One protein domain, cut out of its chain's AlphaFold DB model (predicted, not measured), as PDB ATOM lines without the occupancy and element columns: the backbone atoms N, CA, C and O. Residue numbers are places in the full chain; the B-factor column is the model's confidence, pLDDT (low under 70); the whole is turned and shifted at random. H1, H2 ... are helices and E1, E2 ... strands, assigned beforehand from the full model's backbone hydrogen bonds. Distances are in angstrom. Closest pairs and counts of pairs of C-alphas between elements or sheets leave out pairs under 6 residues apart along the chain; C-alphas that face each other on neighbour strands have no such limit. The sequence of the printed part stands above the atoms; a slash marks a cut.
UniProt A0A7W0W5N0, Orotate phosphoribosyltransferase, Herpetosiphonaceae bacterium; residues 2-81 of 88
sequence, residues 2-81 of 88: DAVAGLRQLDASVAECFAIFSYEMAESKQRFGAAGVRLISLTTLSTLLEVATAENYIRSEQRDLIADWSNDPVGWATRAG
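AT A GLANCE: This is residues 2 to 81 of the 88 residues of the protein "Orotate phosphoribosyltransferase" of Herpetosiphonaceae bacterium (UniProt A0A7W0W5N0). Two loosely joined lobes follow each other along a flat, elongated outline: one is a ribbon of two parallel strands, E1 and E2, joined through H2, and the other is the helical hairpin of H3 and H4, with H5 turned off at a corner from the end of H4. H1 lies beyond the strands, at the end of the whole away from the hairpin, where residues 6 to 11 stick out. The printed part has 80 residues, with five named helices and two named strands in the order H1, E1, H2, E2, H3, H4, H5; the class is mixed, helices and strands. It is loose, with a radius of gyration of the C-alphas of 16.2 A, and spans 49 by 30 by 15 A.

IN THESE COORDINATES: E1 is residues 16 to 22, 14.4 A long, and begins with C-alpha 16 at (-30.442, 17.687, 31.952). E2 is residues 38 to 44, 15.2 A. Between them H2 is residues 26 to 34, 12.2 A. H3, residues 45 to 54, measures 14.1 A, and H4, residues 60 to 71, is the longest helix at 16.6 A. H1 is residues 2 to 8, with C-alpha 2 at (-43.946, 14.512, 31.372). H5 is residues 73 to 80 and ends with C-alpha 80 at (-48.182, 24.791, 1.034).

HOW THE PARTS SIT: E1 and E2 are parallel neighbours, their directions 21 degrees apart; N 17 and O 38 are 2.8 A apart and N 40 and O 17 are 2.9 A apart, within hydrogen-bond range. E1, H2 and E2 form a strand-helix-strand unit, two parallel neighbour strands with a helix between them in the chain, and its crossover is right-handed. The closest C-alphas of H2 and E2 are those of Phe 32 and Arg 38, 6.4 A apart. H3 and H4 touch as a helical hairpin, closest at the C-alphas of Leu 49 and Arg 63, 6.1 A, with a shallow tilt of 3 degrees, opposite ways. H4 and H5 only just touch, with 3 pairs of C-alphas within 8 A, and only at the corner; H4 does so with residues 68 to 69 alone, and the closest C-alphas are those of Trp 69 and Trp 76, 5.4 A. H2 and H4 are close but not clearly touching, with the C-alphas of Ala 26 and Asn 71 at 7.7 A. H1 touches no helix. In H1, H2, H3, H4 and H5 every O i to N i+4 pair is within hydrogen-bond range.

THE WHOLE: The two C-alphas farthest apart are those of Asp 11 and Arg 59, 48.9 A. The printed part has no cut and no long link; the link from H1 to E1 is short, and the others are tight. The mean pLDDT of the printed part is 94.9, and no printed residue is under 70.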
ATOM      1  N   ASP A   2     -43.269  15.360  30.383       97.31
ATOM      2  CA  ASP A   2     -43.946  14.512  31.372       97.31
ATOM      3  C   ASP A   2     -42.993  13.561  32.106       97.31
ATOM      4  O   ASP A   2     -43.114  13.390  33.312       97.31
ATOM      5  N   ALA A   3     -41.963  13.044  31.425       96.19
ATOM      6  CA  ALA A   3     -40.904  12.260  32.065       96.19
ATOM      7  C   ALA A   3     -40.150  13.049  33.158       96.19
ATOM      8  O   ALA A   3     -39.899  12.525  34.239       96.19
ATOM      9  N   VAL A   4     -39.834  14.327  32.909       96.75
ATOM     10  CA  VAL A   4     -39.221  15.221  33.911       96.75
ATOM     11  C   VAL A   4     -40.174  15.420  35.088       96.75
ATOM     12  O   VAL A   4     -39.748  15.354  36.239       96.75
ATOM     13  N   ALA A   5     -41.459  15.656  34.806       96.81
ATOM     14  CA  ALA A   5     -42.472  15.848  35.838       96.81
ATOM     15  C   ALA A   5     -42.626  14.596  36.716       96.81
ATOM     16  O   ALA A   5     -42.628  14.713  37.939       96.81
ATOM     17  N   GLY A   6     -42.673  13.408  36.109       98.00
ATOM     18  CA  GLY A   6     -42.764  12.135  36.823       98.00
ATOM     19  C   GLY A   6     -41.560  11.871  37.728       98.00
ATOM     20  O   GLY A   6     -41.733  11.467  38.871       98.00
ATOM     21  N   LEU A   7     -40.340  12.174  37.272       97.62
ATOM     22  CA  LEU A   7     -39.140  12.054  38.110       97.62
ATOM     23  C   LEU A   7     -39.164  13.028  39.296       97.62
ATOM     24  O   LEU A   7     -38.843  12.644  40.417       97.62
ATOM     25  N   ARG A   8     -39.592  14.275  39.077       96.75
ATOM     26  CA  ARG A   8     -39.682  15.284  40.146       96.75
ATOM     27  C   ARG A   8     -40.742  14.960  41.198       96.75
ATOM     28  O   ARG A   8     -40.569  15.348  42.344       96.75
ATOM     29  N   GLN A   9     -41.806  14.236  40.844       97.88
ATOM     30  CA  GLN A   9     -42.786  13.723  41.818       97.88
ATOM     31  C   GLN A   9     -42.191  12.684  42.780       97.88
ATOM     32  O   GLN A   9     -42.767  12.435  43.833       97.88
ATOM     33  N   LEU A  10     -41.052  12.088  42.421       97.81
ATOM     34  CA  LEU A  10     -40.285  11.157  43.251       97.81
ATOM     35  C   LEU A  10     -39.089  11.853  43.926       97.81
ATOM     36  O   LEU A  10     -38.095  11.198  44.235       97.81
ATOM     37  N   ASP A  11     -39.150  13.180  44.075       96.81
ATOM     38  CA  ASP A  11     -38.095  14.034  44.642       96.81
ATOM     39  C   ASP A  11     -36.742  13.962  43.903       96.81
ATOM     40  O   ASP A  11     -35.702  14.378  44.423       96.81
ATOM     41  N   ALA A  12     -36.725  13.477  42.655       97.12
ATOM     42  CA  ALA A  12     -35.508  13.442  41.855       97.12
ATOM     43  C   ALA A  12     -35.160  14.834  41.303       97.12
ATOM     44  O   ALA A  12     -35.996  15.547  40.737       97.12
ATOM     45  N   SER A  13     -33.876  15.190  41.384       96.31
ATOM     46  CA  SER A  13     -33.341  16.372  40.710       96.31
ATOM     47  C   SER A  13     -33.076  16.064  39.239       96.31
ATOM     48  O   SER A  13     -32.274  15.191  38.907       96.31
ATOM     49  N   VAL A  14     -33.745  16.794  38.348       97.00
ATOM     50  CA  VAL A  14     -33.578  16.662  36.895       97.00
ATOM     51  C   VAL A  14     -33.040  17.973  36.345       97.00
ATOM     52  O   VAL A  14     -33.789  18.949  36.235       97.00
ATOM     53  N   ALA A  15     -31.747  17.973  36.023       96.44
ATOM     54  CA  ALA A  15     -31.029  19.122  35.471       96.44
ATOM     55  C   ALA A  15     -30.900  19.063  33.941       96.44
ATOM     56  O   ALA A  15     -30.938  20.097  33.276       96.44
ATOM     57  N   GLU A  16     -30.767  17.864  33.368       97.31
ATOM     58  CA  GLU A  16     -30.442  17.687  31.952       97.31
ATOM     59  C   GLU A  16     -31.285  16.585  31.312       97.31
ATOM     60  O   GLU A  16     -31.665  15.605  31.955       97.31
ATOM     61  N   CYS A  17     -31.572  16.753  30.026       97.12
ATOM     62  CA  CYS A  17     -32.213  15.760  29.181       97.12
ATOM     63  C   CYS A  17     -31.341  15.542  27.946       97.12
ATOM     64  O   CYS A  17     -31.073  16.486  27.202       97.12
ATOM     65  N   PHE A  18     -30.910  14.299  27.743       97.56
ATOM     66  CA  PHE A  18     -30.126  13.898  26.582       97.56
ATOM     67  C   PHE A  18     -31.029  13.256  25.531       97.56
ATOM     68  O   PHE A  18     -31.848  12.393  25.847       97.56
ATOM     69  N   ALA A  19     -30.849  13.657  24.278       97.25
ATOM     70  CA  ALA A  19     -31.534  13.105  23.121       97.25
ATOM     71  C   ALA A  19     -30.520  12.680  22.053       97.25
ATOM     72  O   ALA A  19     -29.427  13.230  21.941       97.25
ATOM     73  N   ILE A  20     -30.886  11.707  21.224       98.25
ATOM     74  CA  ILE A  20     -30.049  11.314  20.081       98.25
ATOM     75  C   ILE A  20     -30.136  12.381  18.982       98.25
ATOM     76  O   ILE A  20     -29.136  12.754  18.382       98.25
ATOM     77  N   PHE A  21     -31.332  12.914  18.749       97.56
ATOM     78  CA  PHE A  21     -31.609  13.853  17.671       97.56
ATOM     79  C   PHE A  21     -32.599  14.920  18.140       97.56
ATOM     80  O   PHE A  21     -33.460  14.641  18.978       97.56
ATOM     81  N   SER A  22     -32.490  16.130  17.595       95.75
ATOM     82  CA  SER A  22     -33.425  17.228  17.845       95.75
ATOM     83  C   SER A  22     -33.796  17.955  16.557       95.75
ATOM     84  O   SER A  22     -32.928  18.317  15.767       95.75
ATOM     85  N   TYR A  23     -35.089  18.242  16.396       93.75
ATOM     86  CA  TYR A  23     -35.617  19.141  15.361       93.75
ATOM     87  C   TYR A  23     -35.436  20.627  15.706       93.75
ATOM     88  O   TYR A  23     -35.831  21.489  14.938       93.75
ATOM     89  N   GLU A  24     -34.883  20.944  16.879       92.75
ATOM     90  CA  GLU A  24     -34.531  22.315  17.279       92.75
ATOM     91  C   GLU A  24     -35.690  23.318  17.368       92.75
ATOM     92  O   GLU A  24     -35.457  24.528  17.438       92.75
ATOM     93  N   MET A  25     -36.921  22.814  17.461       91.06
ATOM     94  CA  MET A  25     -38.137  23.618  17.549       91.06
ATOM     95  C   MET A  25     -38.076  24.646  18.687       91.06
ATOM     96  O   MET A  25     -37.703  24.327  19.825       91.06
ATOM     97  N   ALA A  26     -38.515  25.872  18.393       90.06
ATOM     98  CA  ALA A  26     -38.521  26.980  19.348       90.06
ATOM     99  C   ALA A  26     -39.336  26.655  20.612       90.06
ATOM    100  O   ALA A  26     -38.869  26.899  21.725       90.06
ATOM    101  N   GLU A  27     -40.499  26.015  20.453       91.19
ATOM    102  CA  GLU A  27     -41.348  25.599  21.576       91.19
ATOM    103  C   GLU A  27     -40.610  24.634  22.518       91.19
ATOM    104  O   GLU A  27     -40.660  24.787  23.739       91.19
ATOM    105  N   SER A  28     -39.860  23.672  21.968       92.56
ATOM    106  CA  SER A  28     -39.060  22.742  22.775       92.56
ATOM    107  C   SER A  28     -38.013  23.496  23.596       92.56
ATOM    108  O   SER A  28     -37.941  23.314  24.811       92.56
ATOM    109  N   LYS A  29     -37.251  24.401  22.966       92.00
ATOM    110  CA  LYS A  29     -36.235  25.224  23.647       92.00
ATOM    111  C   LYS A  29     -36.857  26.054  24.778       92.00
ATOM    112  O   LYS A  29     -36.342  26.047  25.897       92.00
ATOM    113  N   GLN A  30     -37.996  26.697  24.517       95.12
ATOM    114  CA  GLN A  30     -38.722  27.494  25.507       95.12
ATOM    115  C   GLN A  30     -39.211  26.644  26.685       95.12
ATOM    116  O   GLN A  30     -38.998  27.010  27.840       95.12
ATOM    117  N   ARG A  31     -39.855  25.503  26.415       96.94
ATOM    118  CA  ARG A  31     -40.441  24.646  27.455       96.94
ATOM    119  C   ARG A  31     -39.376  24.020  28.350       96.94
ATOM    120  O   ARG A  31     -39.544  24.010  29.567       96.94
ATOM    121  N   PHE A  32     -38.280  23.528  27.775       97.19
ATOM    122  CA  PHE A  32     -37.152  23.000  28.547       97.19
ATOM    123  C   PHE A  32     -36.476  24.094  29.386       97.19
ATOM    124  O   PHE A  32     -36.243  23.884  30.578       97.19
ATOM    125  N   GLY A  33     -36.275  25.289  28.816       95.88
ATOM    126  CA  GLY A  33     -35.764  26.451  29.547       95.88
ATOM    127  C   GLY A  33     -36.655  26.849  30.728       95.88
ATOM    128  O   GLY A  33     -36.166  26.985  31.847       95.88
ATOM    129  N   ALA A  34     -37.971  26.942  30.514       96.88
ATOM    130  CA  ALA A  34     -38.944  27.243  31.567       96.88
ATOM    131  C   ALA A  34     -38.997  26.159  32.659       96.88
ATOM    132  O   ALA A  34     -39.241  26.460  33.824       96.88
ATOM    133  N   ALA A  35     -38.737  24.899  32.303       96.56
ATOM    134  CA  ALA A  35     -38.649  23.797  33.254       96.56
ATOM    135  C   ALA A  35     -37.319  23.759  34.030       96.56
ATOM    136  O   ALA A  35     -37.171  22.904  34.911       96.56
ATOM    137  N   GLY A  36     -36.357  24.630  33.704       96.88
ATOM    138  CA  GLY A  36     -35.009  24.608  34.271       96.88
ATOM    139  C   GLY A  36     -34.236  23.339  33.905       96.88
ATOM    140  O   GLY A  36     -33.438  22.864  34.706       96.88
ATOM    141  N   VAL A  37     -34.519  22.751  32.739       97.81
ATOM    142  CA  VAL A  37     -33.858  21.534  32.252       97.81
ATOM    143  C   VAL A  37     -33.109  21.848  30.969       97.81
ATOM    144  O   VAL A  37     -33.693  22.311  29.992       97.81
ATOM    145  N   ARG A  38     -31.813  21.550  30.938       97.19
ATOM    146  CA  ARG A  38     -30.988  21.701  29.740       97.19
ATOM    147  C   ARG A  38     -31.247  20.535  28.785       97.19
ATOM    148  O   ARG A  38     -31.005  19.383  29.136       97.19
ATOM    149  N   LEU A  39     -31.722  20.828  27.575       96.56
ATOM    150  CA  LEU A  39     -31.847  19.840  26.501       96.56
ATOM    151  C   LEU A  39     -30.535  19.765  25.709       96.56
ATOM    152  O   LEU A  39     -30.041  20.787  25.237       96.56
ATOM    153  N   ILE A  40     -29.986  18.561  25.563       96.75
ATOM    154  CA  ILE A  40     -28.725  18.287  24.867       96.75
ATOM    155  C   ILE A  40     -28.990  17.175  23.859       96.75
ATOM    156  O   ILE A  40     -29.471  16.110  24.241       96.75
ATOM    157  N   SER A  41     -28.669  17.391  22.587       97.69
ATOM    158  CA  SER A  41     -28.801  16.362  21.555       97.69
ATOM    159  C   SER A  41     -27.459  16.009  20.930       97.69
ATOM    160  O   SER A  41     -26.605  16.878  20.772       97.69
ATOM    161  N   LEU A  42     -27.278  14.736  20.564       98.19
ATOM    162  CA  LEU A  42     -26.066  14.267  19.882       98.19
ATOM    163  C   LEU A  42     -25.934  14.858  18.470       98.19
ATOM    164  O   LEU A  42     -24.830  15.142  18.018       98.19
ATOM    165  N   THR A  43     -27.055  15.053  17.780       98.19
ATOM    166  CA  THR A  43     -27.122  15.724  16.477       98.19
ATOM    167  C   THR A  43     -28.448  16.475  16.335       98.19
ATOM    168  O   THR A  43     -29.348  16.339  17.174       98.19
ATOM    169  N   THR A  44     -28.569  17.298  15.298       97.56
ATOM    170  CA  THR A  44     -29.748  18.120  15.039       97.56
ATOM    171  C   THR A  44     -30.186  18.059  13.582       97.56
ATOM    172  O   THR A  44     -29.458  17.564  12.718       97.56
ATOM    173  N   LEU A  45     -31.382  18.579  13.296       96.44
ATOM    174  CA  LEU A  45     -31.857  18.717  11.923       96.44
ATOM    175  C   LEU A  45     -30.910  19.577  11.079       96.44
ATOM    176  O   LEU A  45     -30.624  19.198   9.948       96.44
ATOM    177  N   SER A  46     -30.375  20.680  11.611       95.25
ATOM    178  CA  SER A  46     -29.410  21.504  10.873       95.25
ATOM    179  C   SER A  46     -28.171  20.707  10.466       95.25
ATOM    180  O   SER A  46     -27.812  20.716   9.289       95.25
ATOM    181  N   THR A  47     -27.579  19.941  11.389       97.19
ATOM    182  CA  THR A  47     -26.430  19.070  11.085       97.19
ATOM    183  C   THR A  47     -26.790  17.992  10.059       97.19
ATOM    184  O   THR A  47     -26.024  17.739   9.130       97.19
ATOM    185  N   LEU A  48     -27.966  17.367  10.181       97.44
ATOM    186  CA  LEU A  48     -28.431  16.367   9.217       97.44
ATOM    187  C   LEU A  48     -28.566  16.953   7.807       97.44
ATOM    188  O   LEU A  48     -28.119  16.327   6.849       97.44
ATOM    189  N   LEU A  49     -29.166  18.139   7.673       96.75
ATOM    190  CA  LEU A  49     -29.350  18.794   6.377       96.75
ATOM    191  C   LEU A  49     -28.016  19.193   5.746       96.75
ATOM    192  O   LEU A  49     -27.848  19.026   4.542       96.75
ATOM    193  N   GLU A  50     -27.060  19.671   6.542       96.38
ATOM    194  CA  GLU A  50     -25.708  19.977   6.062       96.38
ATOM    195  C   GLU A  50     -25.028  18.744   5.461       96.38
ATOM    196  O   GLU A  50     -24.540  18.804   4.330       96.38
ATOM    197  N   VAL A  51     -25.057  17.612   6.172       97.75
ATOM    198  CA  VAL A  51     -24.487  16.348   5.683       97.75
ATOM    199  C   VAL A  51     -25.249  15.844   4.455       97.75
ATOM    200  O   VAL A  51     -24.630  15.474   3.461       97.75
ATOM    201  N   ALA A  52     -26.583  15.874   4.470       97.62
ATOM    202  CA  ALA A  52     -27.398  15.396   3.353       97.62
ATOM    203  C   ALA A  52     -27.180  16.207   2.065       97.62
ATOM    204  O   ALA A  52     -27.196  15.638   0.973       97.62
ATOM    205  N   THR A  53     -26.960  17.520   2.176       97.12
ATOM    206  CA  THR A  53     -26.588  18.360   1.031       97.12
ATOM    207  C   THR A  53     -25.167  18.060   0.554       97.12
ATOM    208  O   THR A  53     -24.956  17.929  -0.648       97.12
ATOM    209  N   ALA A  54     -24.199  17.906   1.465       97.56
ATOM    210  CA  ALA A  54     -22.810  17.600   1.108       97.56
ATOM    211  C   ALA A  54     -22.665  16.245   0.388       97.56
ATOM    212  O   ALA A  54     -21.920  16.133  -0.584       97.56
ATOM    213  N   GLU A  55     -23.431  15.242   0.818       98.12
ATOM    214  CA  GLU A  55     -23.474  13.899   0.223       98.12
ATOM    215  C   GLU A  55     -24.397  13.812  -1.012       98.12
ATOM    216  O   GLU A  55     -24.586  12.740  -1.582       98.12
ATOM    217  N   ASN A  56     -24.968  14.937  -1.464       97.12
ATOM    218  CA  ASN A  56     -25.892  15.024  -2.603       97.12
ATOM    219  C   ASN A  56     -27.168  14.164  -2.472       97.12
ATOM    220  O   ASN A  56     -27.797  13.831  -3.479       97.12
ATOM    221  N   TYR A  57     -27.592  13.829  -1.249       97.94
ATOM    222  CA  TYR A  57     -28.890  13.188  -1.009       97.94
ATOM    223  C   TYR A  57     -30.061  14.147  -1.235       97.94
ATOM    224  O   TYR A  57     -31.144  13.719  -1.632       97.94
ATOM    225  N   ILE A  58     -29.838  15.439  -0.996       97.31
ATOM    226  CA  ILE A  58     -30.791  16.519  -1.266       97.31
ATOM    227  C   ILE A  58     -30.079  17.694  -1.939       97.31
ATOM    228  O   ILE A  58     -28.887  17.919  -1.724       97.31
ATOM    229  N   ARG A  59     -30.821  18.475  -2.722       96.88
ATOM    230  CA  ARG A  59     -30.341  19.742  -3.293       96.88
ATOM    231  C   ARG A  59     -30.495  20.890  -2.296       96.88
ATOM    232  O   ARG A  59     -31.284  20.793  -1.354       96.88
ATOM    233  N   SER A  60     -29.790  21.995  -2.532       93.75
ATOM    234  CA  SER A  60     -29.868  23.198  -1.692       93.75
ATOM    235  C   SER A  60     -31.301  23.718  -1.550       93.75
ATOM    236  O   SER A  60     -31.724  24.046  -0.450       93.75
ATOM    237  N   GLU A  61     -32.096  23.680  -2.619       95.38
ATOM    238  CA  GLU A  61     -33.490  24.136  -2.592       95.38
ATOM    239  C   GLU A  61     -34.368  23.256  -1.687       95.38
ATOM    240  O   GLU A  61     -35.284  23.741  -1.027       95.38
ATOM    241  N   GLN A  62     -34.080  21.951  -1.624       95.06
ATOM    242  CA  GLN A  62     -34.783  21.022  -0.735       95.06
ATOM    243  C   GLN A  62     -34.358  21.223   0.722       95.06
ATOM    244  O   GLN A  62     -35.198  21.155   1.615       95.06
ATOM    245  N   ARG A  63     -33.070  21.502   0.968       94.19
ATOM    246  CA  ARG A  63     -32.580  21.899   2.295       94.19
ATOM    247  C   ARG A  63     -33.309  23.146   2.789       94.19
ATOM    248  O   ARG A  63     -33.789  23.139   3.920       94.19
ATOM    249  N   ASP A  64     -33.405  24.175   1.953       93.00
ATOM    250  CA  ASP A  64     -34.040  25.444   2.317       93.00
ATOM    251  C   ASP A  64     -35.535  25.257   2.601       93.00
ATOM    252  O   ASP A  64     -36.049  25.793   3.581       93.00
ATOM    253  N   LEU A  65     -36.213  24.413   1.814       93.69
ATOM    254  CA  LEU A  65     -37.609  24.049   2.054       93.69
ATOM    255  C   LEU A  65     -37.809  23.369   3.419       93.69
ATOM    256  O   LEU A  65     -38.731  23.721   4.154       93.69
ATOM    257  N   ILE A  66     -36.955  22.400   3.768       94.00
ATOM    258  CA  ILE A  66     -37.040  21.689   5.054       94.00
ATOM    259  C   ILE A  66     -36.688  22.628   6.217       94.00
ATOM    260  O   ILE A  66     -37.299  22.547   7.282       94.00
ATOM    261  N   ALA A  67     -35.726  23.535   6.024       90.56
ATOM    262  CA  ALA A  67     -35.357  24.526   7.029       90.56
ATOM    263  C   ALA A  67     -36.498  25.524   7.300       90.56
ATOM    264  O   ALA A  67     -36.784  25.816   8.461       90.56
ATOM    265  N   ASP A  68     -37.183  26.000   6.254       90.88
ATOM    266  CA  ASP A  68     -38.371  26.856   6.377       90.88
ATOM    267  C   ASP A  68     -39.498  26.141   7.137       90.88
ATOM    268  O   ASP A  68     -40.039  26.676   8.107       90.88
ATOM    269  N   TRP A  69     -39.776  24.883   6.777       91.44
ATOM    270  CA  TRP A  69     -40.734  24.052   7.505       91.44
ATOM    271  C   TRP A  69     -40.363  23.896   8.983       91.44
ATOM    272  O   TRP A  69     -41.216  24.061   9.847       91.44
ATOM    273  N   SER A  70     -39.099  23.613   9.304       89.44
ATOM    274  CA  SER A  70     -38.676  23.417  10.694       89.44
ATOM    275  C   SER A  70     -38.817  24.677  11.552       89.44
ATOM    276  O   SER A  70     -38.963  24.567  12.773       89.44
ATOM    277  N   ASN A  71     -38.738  25.861  10.939       88.00
ATOM    278  CA  ASN A  71     -38.878  27.141  11.627       88.00
ATOM    279  C   ASN A  71     -40.342  27.481  11.922       88.00
ATOM    280  O   ASN A  71     -40.648  27.958  13.014       88.00
ATOM    281  N   ASP A  72     -41.236  27.230  10.964       89.12
ATOM    282  CA  ASP A  72     -42.665  27.522  11.082       89.12
ATOM    283  C   ASP A  72     -43.510  26.417  10.420       89.12
ATOM    284  O   ASP A  72     -44.030  26.613   9.320       89.12
ATOM    285  N   PRO A  73     -43.682  25.248  11.069       88.06
ATOM    286  CA  PRO A  73     -44.397  24.126  10.462       88.06
ATOM    287  C   PRO A  73     -45.851  24.459  10.103       88.06
ATOM    288  O   PRO A  73     -46.367  23.990   9.090       88.06
ATOM    289  N   VAL A  74     -46.513  25.280  10.929       87.44
ATOM    290  CA  VAL A  74     -47.933  25.638  10.777       87.44
ATOM    291  C   VAL A  74     -48.124  26.643   9.644       87.44
ATOM    292  O   VAL A  74     -48.973  26.443   8.768       87.44
ATOM    293  N   GLY A  75     -47.333  27.717   9.622       89.62
ATOM    294  CA  GLY A  75     -47.396  28.674   8.528       89.62
ATOM    295  C   GLY A  75     -46.872  28.077   7.226       89.62
ATOM    296  O   GLY A  75     -47.435  28.373   6.173       89.62
ATOM    297  N   TRP A  76     -45.876  27.185   7.274       91.25
ATOM    298  CA  TRP A  76     -45.438  26.413   6.109       91.25
ATOM    299  C   TRP A  76     -46.585  25.579   5.534       91.25
ATOM    300  O   TRP A  76     -46.863  25.699   4.345       91.25
ATOM    301  N   ALA A  77     -47.306  24.814   6.366       88.31
ATOM    302  CA  ALA A  77     -48.445  24.004   5.921       88.31
ATOM    303  C   ALA A  77     -49.529  24.865   5.256       88.31
ATOM    304  O   ALA A  77     -50.003  24.543   4.168       88.31
ATOM    305  N   THR A  78     -49.827  26.024   5.851       89.50
ATOM    306  CA  THR A  78     -50.770  27.000   5.285       89.50
ATOM    307  C   THR A  78     -50.315  27.510   3.912       89.50
ATOM    308  O   THR A  78     -51.111  27.543   2.975       89.50
ATOM    309  N   ARG A  79     -49.033  27.885   3.757       91.19
ATOM    310  CA  ARG A  79     -48.457  28.335   2.470       91.19
ATOM    311  C   ARG A  79     -48.422  27.221   1.424       91.19
ATOM    312  O   ARG A  79     -48.565  27.499   0.238       91.19
ATOM    313  N   ALA A  80     -48.221  25.984   1.869       86.44
ATOM    314  CA  ALA A  80     -48.182  24.791   1.034       86.44
ATOM    315  C   ALA A  80     -49.580  24.283   0.633       86.44
ATOM    316  O   ALA A  80     -49.670  23.379  -0.193       86.44
ATOM    317  N   GLY A  81     -50.655  24.861   1.183       83.50
ATOM    318  CA  GLY A  81     -52.031  24.455   0.893       83.50
ATOM    319  C   GLY A  81     -52.449  23.145   1.564       83.50
ATOM    320  O   GLY A  81     -53.416  22.537   1.123       83.50
TER     321      GLY A  81